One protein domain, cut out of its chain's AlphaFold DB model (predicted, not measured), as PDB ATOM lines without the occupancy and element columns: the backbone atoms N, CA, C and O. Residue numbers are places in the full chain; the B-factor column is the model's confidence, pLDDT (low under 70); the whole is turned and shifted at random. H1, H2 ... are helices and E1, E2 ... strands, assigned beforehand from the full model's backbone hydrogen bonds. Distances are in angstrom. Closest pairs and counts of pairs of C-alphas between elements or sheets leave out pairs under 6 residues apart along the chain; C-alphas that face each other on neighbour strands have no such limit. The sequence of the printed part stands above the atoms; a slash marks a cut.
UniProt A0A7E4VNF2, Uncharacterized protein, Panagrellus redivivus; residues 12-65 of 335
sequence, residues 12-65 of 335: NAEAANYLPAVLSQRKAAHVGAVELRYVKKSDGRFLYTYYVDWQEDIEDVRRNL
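Overview. This is residues 12 to 65 of the 335 residues of an uncharacterized protein of Panagrellus redivivus (UniProt A0A7E4VNF2). Picture one long hairpin of two antiparallel strands, E1 and E2, with the short helix H1 over one face of it, crossing it and closest to E1, the small helix H2 near the start of E1, and the helix H3 following E2 at the end away from the hairpin's turn. The printed part has 54 residues, with three named helices and two named strands in the order H1, H2, E1, E2, H3; the class is mixed, helices and strands. The whole is a rod spanning 49 by 17 by 14 A, only just loose, close to extended, with a radius of gyration of the C-alphas of 14.6 A.

Arrangement. Start at H1, residues 12 to 18, and look across to E1, residues 29 to 40: their closest C-alphas are those of Ala 15 and Leu 36, 6.2 A apart. H1 and E2, residues 46 to 56, are near each other, with 6 pairs of C-alphas within 10 A. H2, residues 21 to 24, and E1 have one pair of C-alphas within 8 A, Leu 23 and Ala 29, at 6.7 A. E1 and E2 form a hairpin, antiparallel at 167 degrees; N 37 and O 49, and N 49 and O 37, are within hydrogen-bond range, each at 2.8 A. E1 bends by 66 degrees at residue 32. H3, residues 58 to 65, is apart from H1, H2 and E1. In H3 every O i to N i+4 pair is within hydrogen-bond range; in H1 0 of 3 are, beside 2 of 4 O i to N i+3 pairs, and H2 is too short for an O i to N i+4 pair.

Along the chain. Find C-alpha 12 at (-3.782, 24.518, -34.662); from there H1 runs 10.6 A, and H2 measures 5.1 A. E1 starts at C-alpha 29, (11.599, 20.178, -42.503), and runs 31.1 A, as does E2. H3 runs 10.0 A to C-alpha 65 at (25.472, 20.602, -47.763).

Size, cuts and confidence. The farthest C-alphas, of Ser 42 and Arg 63, are 49.0 A apart. The printed part has no cut, and its four links are tight. The model's mean pLDDT over the printed part is 72.4, with residues 12 to 29, 60 to 62 and 64 to 65 under 70.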
ATOM      1  N   ASN A  12      -4.708  25.426 -33.983       54.12
ATOM      2  CA  ASN A  12      -3.782  24.518 -34.662       54.12
ATOM      3  C   ASN A  12      -3.946  24.480 -36.190       54.12
ATOM      4  O   ASN A  12      -2.946  24.364 -36.897       54.12
ATOM      5  N   ALA A  13      -5.166  24.615 -36.720       57.72
ATOM      6  CA  ALA A  13      -5.381  24.629 -38.172       57.72
ATOM      7  C   ALA A  13      -4.972  25.971 -38.808       57.72
ATOM      8  O   ALA A  13      -4.466  26.012 -39.929       57.72
ATOM      9  N   GLU A  14      -5.154  27.073 -38.080       60.75
ATOM     10  CA  GLU A  14      -4.843  28.421 -38.561       60.75
ATOM     11  C   GLU A  14      -3.341  28.728 -38.478       60.75
ATOM     12  O   GLU A  14      -2.801  29.426 -39.336       60.75
ATOM     13  N   ALA A  15      -2.636  28.140 -37.505       61.09
ATOM     14  CA  ALA A  15      -1.202  28.324 -37.293       61.09
ATOM     15  C   ALA A  15      -0.337  27.940 -38.510       61.09
ATOM     16  O   ALA A  15       0.709  28.550 -38.738       61.09
ATOM     17  N   ALA A  16      -0.792  26.992 -39.338       63.25
ATOM     18  CA  ALA A  16      -0.109  26.606 -40.574       63.25
ATOM     19  C   ALA A  16      -0.013  27.759 -41.595       63.25
ATOM     20  O   ALA A  16       0.981  27.859 -42.316       63.25
ATOM     21  N   ASN A  17      -0.992  28.671 -41.617       69.12
ATOM     22  CA  ASN A  17      -1.003  29.837 -42.513       69.12
ATOM     23  C   ASN A  17      -0.012  30.929 -42.087       69.12
ATOM     24  O   ASN A  17       0.303  31.822 -42.873       69.12
ATOM     25  N   TYR A  18       0.488  30.854 -40.853       64.75
ATOM     26  CA  TYR A  18       1.432  31.810 -40.281       64.75
ATOM     27  C   TYR A  18       2.861  31.262 -40.209       64.75
ATOM     28  O   TYR A  18       3.747  31.926 -39.665       64.75
ATOM     29  N   LEU A  19       3.114  30.074 -40.772       64.44
ATOM     30  CA  LEU A  19       4.462  29.529 -40.862       64.44
ATOM     31  C   LEU A  19       5.343  30.433 -41.742       64.44
ATOM     32  O   LEU A  19       4.964  30.763 -42.870       64.44
ATOM     33  N   PRO A  20       6.548  30.809 -41.274       63.19
ATOM     34  CA  PRO A  20       7.512  31.529 -42.091       63.19
ATOM     35  C   PRO A  20       7.745  30.840 -43.435       63.19
ATOM     36  O   PRO A  20       7.948  29.626 -43.486       63.19
ATOM     37  N   ALA A  21       7.817  31.625 -44.515       64.44
ATOM     38  CA  ALA A  21       8.066  31.108 -45.865       64.44
ATOM     39  C   ALA A  21       9.325  30.220 -45.947       64.44
ATOM     40  O   ALA A  21       9.400  29.292 -46.746       64.44
ATOM     41  N   VAL A  22      10.310  30.473 -45.077       56.28
ATOM     42  CA  VAL A  22      11.541  29.677 -44.982       56.28
ATOM     43  C   VAL A  22      11.299  28.233 -44.526       56.28
ATOM     44  O   VAL A  22      12.068  27.357 -44.909       56.28
ATOM     45  N   LEU A  23      10.255  27.977 -43.732       63.50
ATOM     46  CA  LEU A  23       9.890  26.636 -43.273       63.50
ATOM     47  C   LEU A  23       8.975  25.946 -44.284       63.50
ATOM     48  O   LEU A  23       9.190  24.780 -44.595       63.50
ATOM     49  N   SER A  24       8.027  26.673 -44.881       65.62
ATOM     50  CA  SER A  24       7.117  26.106 -45.888       65.62
ATOM     51  C   SER A  24       7.804  25.750 -47.211       65.62
ATOM     52  O   SER A  24       7.354  24.855 -47.921       65.62
ATOM     53  N   GLN A  25       8.926  26.396 -47.544       68.25
ATOM     54  CA  GLN A  25       9.720  26.078 -48.738       68.25
ATOM     55  C   GLN A  25      10.708  24.917 -48.535       68.25
ATOM     56  O   GLN A  25      11.252  24.390 -49.510       68.25
ATOM     57  N   ARG A  26      10.966  24.494 -47.289       66.94
ATOM     58  CA  ARG A  26      11.903  23.405 -46.988       66.94
ATOM     59  C   ARG A  26      11.176  22.066 -46.984       66.94
ATOM     60  O   ARG A  26      10.600  21.664 -45.985       66.94
ATOM     61  N   LYS A  27      11.292  21.326 -48.091       63.47
ATOM     62  CA  LYS A  27      10.708  19.976 -48.234       63.47
ATOM     63  C   LYS A  27      11.171  18.959 -47.176       63.47
ATOM     64  O   LYS A  27      10.471  17.981 -46.963       63.47
ATOM     65  N   ALA A  28      12.330  19.182 -46.552       65.94
ATOM     66  CA  ALA A  28      12.937  18.274 -45.573       65.94
ATOM     67  C   ALA A  28      12.668  18.660 -44.104       65.94
ATOM     68  O   ALA A  28      13.170  17.995 -43.200       65.94
ATOM     69  N   ALA A  29      11.930  19.747 -43.855       69.00
ATOM     70  CA  ALA A  29      11.599  20.178 -42.503       69.00
ATOM     71  C   ALA A  29      10.228  19.617 -42.101       69.00
ATOM     72  O   ALA A  29       9.203  19.990 -42.672       69.00
ATOM     73  N   HIS A  30      10.202  18.730 -41.110       77.94
ATOM     74  CA  HIS A  30       8.974  18.284 -40.466       77.94
ATOM     75  C   HIS A  30       8.626  19.253 -39.337       77.94
ATOM     76  O   HIS A  30       9.328  19.319 -38.327       77.94
ATOM     77  N   VAL A  31       7.527  19.990 -39.478       75.50
ATOM     78  CA  VAL A  31       7.000  20.842 -38.406       75.50
ATOM     79  C   VAL A  31       6.304  19.947 -37.380       75.50
ATOM     80  O   VAL A  31       5.318  19.291 -37.699       75.50
ATOM     81  N   GLY A  32       6.864  19.848 -36.175       72.12
ATOM     82  CA  GLY A  32       6.375  18.961 -35.116       72.12
ATOM     83  C   GLY A  32       5.247  19.582 -34.299       72.12
ATOM     84  O   GLY A  32       4.202  18.965 -34.115       72.12
ATOM     85  N   ALA A  33       5.443  20.816 -33.836       75.12
ATOM     86  CA  ALA A  33       4.453  21.546 -33.057       75.12
ATOM     87  C   ALA A  33       4.474  23.027 -33.428       75.12
ATOM     88  O   ALA A  33       5.539  23.604 -33.665       75.12
ATOM     89  N   VAL A  34       3.294  23.643 -33.452       74.75
ATOM     90  CA  VAL A  34       3.152  25.087 -33.622       74.75
ATOM     91  C   VAL A  34       2.289  25.616 -32.493       74.75
ATOM     92  O   VAL A  34       1.159  25.180 -32.311       74.75
ATOM     93  N   GLU A  35       2.823  26.568 -31.742       78.94
ATOM     94  CA  GLU A  35       2.080  27.285 -30.719       78.94
ATOM     95  C   GLU A  35       1.963  28.745 -31.145       78.94
ATOM     96  O   GLU A  35       2.953  29.476 -31.172       78.94
ATOM     97  N   LEU A  36       0.751  29.177 -31.485       74.50
ATOM     98  CA  LEU A  36       0.458  30.569 -31.806       74.50
ATOM     99  C   LEU A  36      -0.232  31.221 -30.605       74.50
ATOM    100  O   LEU A  36      -1.322  30.835 -30.194       74.50
ATOM    101  N   ARG A  37       0.410  32.240 -30.047       81.38
ATOM    102  CA  ARG A  37      -0.144  33.103 -29.001       81.38
ATOM    103  C   ARG A  37      -0.458  34.465 -29.596       81.38
ATOM    104  O   ARG A  37       0.220  34.913 -30.519       81.38
ATOM    105  N   TYR A  38      -1.445  35.160 -29.044       84.06
ATOM    106  CA  TYR A  38      -1.673  36.559 -29.381       84.06
ATOM    107  C   TYR A  38      -1.968  37.402 -28.146       84.06
ATOM    108  O   TYR A  38      -2.507  36.923 -27.151       84.06
ATOM    109  N   VAL A  39      -1.629  38.686 -28.233       84.38
ATOM    110  CA  VAL A  39      -1.945  39.698 -27.225       84.38
ATOM    111  C   VAL A  39      -2.624  40.870 -27.917       84.38
ATOM    112  O   VAL A  39      -2.052  41.475 -28.827       84.38
ATOM    113  N   LYS A  40      -3.837  41.219 -27.480       89.50
ATOM    114  CA  LYS A  40      -4.513  42.438 -27.930       89.50
ATOM    115  C   LYS A  40      -3.923  43.642 -27.193       89.50
ATOM    116  O   LYS A  40      -3.941  43.694 -25.967       89.50
ATOM    117  N   LYS A  41      -3.370  44.594 -27.937       89.38
ATOM    118  CA  LYS A  41      -2.821  45.852 -27.428       89.38
ATOM    119  C   LYS A  41      -3.948  46.848 -27.134       89.38
ATOM    120  O   LYS A  41      -5.070  46.709 -27.621       89.38
ATOM    121  N   SER A  42      -3.639  47.860 -26.326       81.56
ATOM    122  CA  SER A  42      -4.582  48.907 -25.904       81.56
ATOM    123  C   SER A  42      -5.149  49.727 -27.068       81.56
ATOM    124  O   SER A  42      -6.267  50.223 -26.980       81.56
ATOM    125  N   ASP A  43      -4.420  49.815 -28.178       88.44
ATOM    126  CA  ASP A  43      -4.842  50.464 -29.424       88.44
ATOM    127  C   ASP A  43      -5.723  49.576 -30.328       88.44
ATOM    128  O   ASP A  43      -6.069  49.961 -31.442       88.44
ATOM    129  N   GLY A  44      -6.080  48.373 -29.868       87.88
ATOM    130  CA  GLY A  44      -6.900  47.421 -30.610       87.88
ATOM    131  C   GLY A  44      -6.129  46.533 -31.589       87.88
ATOM    132  O   GLY A  44      -6.741  45.624 -32.155       87.88
ATOM    133  N   ARG A  45      -4.813  46.724 -31.768       85.69
ATOM    134  CA  ARG A  45      -3.976  45.832 -32.589       85.69
ATOM    135  C   ARG A  45      -3.742  44.494 -31.893       85.69
ATOM    136  O   ARG A  45      -3.721  44.409 -30.669       85.69
ATOM    137  N   PHE A  46      -3.499  43.450 -32.677       81.94
ATOM    138  CA  PHE A  46      -3.118  42.130 -32.177       81.94
ATOM    139  C   PHE A  46      -1.633  41.888 -32.454       81.94
ATOM    140  O   PHE A  46      -1.177  42.034 -33.586       81.94
ATOM    141  N   LEU A  47      -0.875  41.531 -31.418       77.12
ATOM    142  CA  LEU A  47       0.495  41.048 -31.540       77.12
ATOM    143  C   LEU A  47       0.466  39.526 -31.494       77.12
ATOM    144  O   LEU A  47       0.124  38.964 -30.459       77.12
ATOM    145  N   TYR A  48       0.845  38.880 -32.589       80.44
ATOM    146  CA  TYR A  48       0.959  37.428 -32.667       80.44
ATOM    147  C   TYR A  48       2.401  37.004 -32.377       80.44
ATOM    148  O   TYR A  48       3.353  37.632 -32.838       80.44
ATOM    149  N   THR A  49       2.576  35.941 -31.604       76.94
ATOM    150  CA  THR A  49       3.865  35.305 -31.327       76.94
ATOM    151  C   THR A  49       3.710  33.827 -31.609       76.94
ATOM    152  O   THR A  49       2.848  33.183 -31.020       76.94
ATOM    153  N   TYR A  50       4.524  33.292 -32.510       76.12
ATOM    154  CA  TYR A  50       4.513  31.874 -32.834       76.12
ATOM    155  C   TYR A  50       5.796  31.208 -32.341       76.12
ATOM    156  O   TYR A  50       6.892  31.756 -32.472       76.12
ATOM    157  N   TYR A  51       5.646  30.006 -31.803       73.69
ATOM    158  CA  TYR A  51       6.726  29.067 -31.546       73.69
ATOM    159  C   TYR A  51       6.537  27.885 -32.481       73.69
ATOM    160  O   TYR A  51       5.439  27.345 -32.587       73.69
ATOM    161  N   VAL A  52       7.601  27.510 -33.182       77.75
ATOM    162  CA  VAL A  52       7.583  26.374 -34.100       77.75
ATOM    163  C   VAL A  52       8.708  25.443 -33.693       77.75
ATOM    164  O   VAL A  52       9.867  25.857 -33.673       77.75
ATOM    165  N   ASP A  53       8.353  24.206 -33.372       74.50
ATOM    166  CA  ASP A  53       9.301  23.104 -33.293       74.50
ATOM    167  C   ASP A  53       9.354  22.421 -34.659       74.50
ATOM    168  O   ASP A  53       8.318  22.056 -35.225       74.50
ATOM    169  N   TRP A  54      10.555  22.275 -35.212       82.88
ATOM    170  CA  TRP A  54      10.750  21.572 -36.470       82.88
ATOM    171  C   TRP A  54      11.990  20.690 -36.420       82.88
ATOM    172  O   TRP A  54      13.000  21.007 -35.792       82.88
ATOM    173  N   GLN A  55      11.910  19.582 -37.140       76.06
ATOM    174  CA  GLN A  55      12.990  18.627 -37.309       76.06
ATOM    175  C   GLN A  55      13.421  18.628 -38.769       76.06
ATOM    176  O   GLN A  55      12.583  18.654 -39.666       76.06
ATOM    177  N   GLU A  56      14.725  18.602 -39.017       78.12
ATOM    178  CA  GLU A  56      15.270  18.405 -40.359       78.12
ATOM    179  C   GLU A  56      15.954  17.041 -40.409       78.12
ATOM    180  O   GLU A  56      16.697  16.687 -39.487       78.12
ATOM    181  N   ASP A  57      15.723  16.276 -41.478       79.12
ATOM    182  CA  ASP A  57      16.485  15.048 -41.704       79.12
ATOM    183  C   ASP A  57      17.959  15.416 -41.932       79.12
ATOM    184  O   ASP A  57      18.322  16.112 -42.885       79.12
ATOM    185  N   ILE A  58      18.823  14.946 -41.035       70.12
ATOM    186  CA  ILE A  58      20.252  15.246 -41.058       70.12
ATOM    187  C   ILE A  58      20.933  14.746 -42.338       70.12
ATOM    188  O   ILE A  58      21.904  15.356 -42.786       70.12
ATOM    189  N   GLU A  59      20.428  13.675 -42.954       72.31
ATOM    190  CA  GLU A  59      20.954  13.137 -44.208       72.31
ATOM    191  C   GLU A  59      20.512  13.971 -45.414       72.31
ATOM    192  O   GLU A  59      21.289  14.140 -46.355       72.31
ATOM    193  N   ASP A  60      19.315  14.565 -45.376       67.94
ATOM    194  CA  ASP A  60      18.883  15.559 -46.367       67.94
ATOM    195  C   ASP A  60      19.673  16.860 -46.217       67.94
ATOM    196  O   ASP A  60      20.134  17.433 -47.207       67.94
ATOM    197  N   VAL A  61      19.889  17.315 -44.981       65.69
ATOM    198  CA  VAL A  61      20.730  18.480 -44.686       65.69
ATOM    199  C   VAL A  61      22.149  18.234 -45.202       65.69
ATOM    200  O   VAL A  61      22.674  19.072 -45.930       65.69
ATOM    201  N   ARG A  62      22.743  17.060 -44.951       65.25
ATOM    202  CA  ARG A  62      24.066  16.667 -45.480       65.25
ATOM    203  C   ARG A  62      24.108  16.591 -47.000       65.25
ATOM    204  O   ARG A  62      24.984  17.205 -47.602       65.25
ATOM    205  N   ARG A  63      23.152  15.913 -47.646       70.25
ATOM    206  CA  ARG A  63      23.084  15.836 -49.119       70.25
ATOM    207  C   ARG A  63      22.981  17.222 -49.760       70.25
ATOM    208  O   ARG A  63      23.625  17.465 -50.776       70.25
ATOM    209  N   ASN A  64      22.274  18.151 -49.119       59.69
ATOM    210  CA  ASN A  64      22.177  19.550 -49.546       59.69
ATOM    211  C   ASN A  64      23.395  20.421 -49.147       59.69
ATOM    212  O   ASN A  64      23.527  21.561 -49.612       59.69
ATOM    213  N   LEU A  65      24.275  19.923 -48.272       59.34
ATOM    214  CA  LEU A  65      25.472  20.602 -47.763       59.34
ATOM    215  C   LEU A  65      26.791  20.070 -48.332       59.34
ATOM    216  O   LEU A  65      27.795  20.755 -48.171       59.34
TER     217      LEU A  65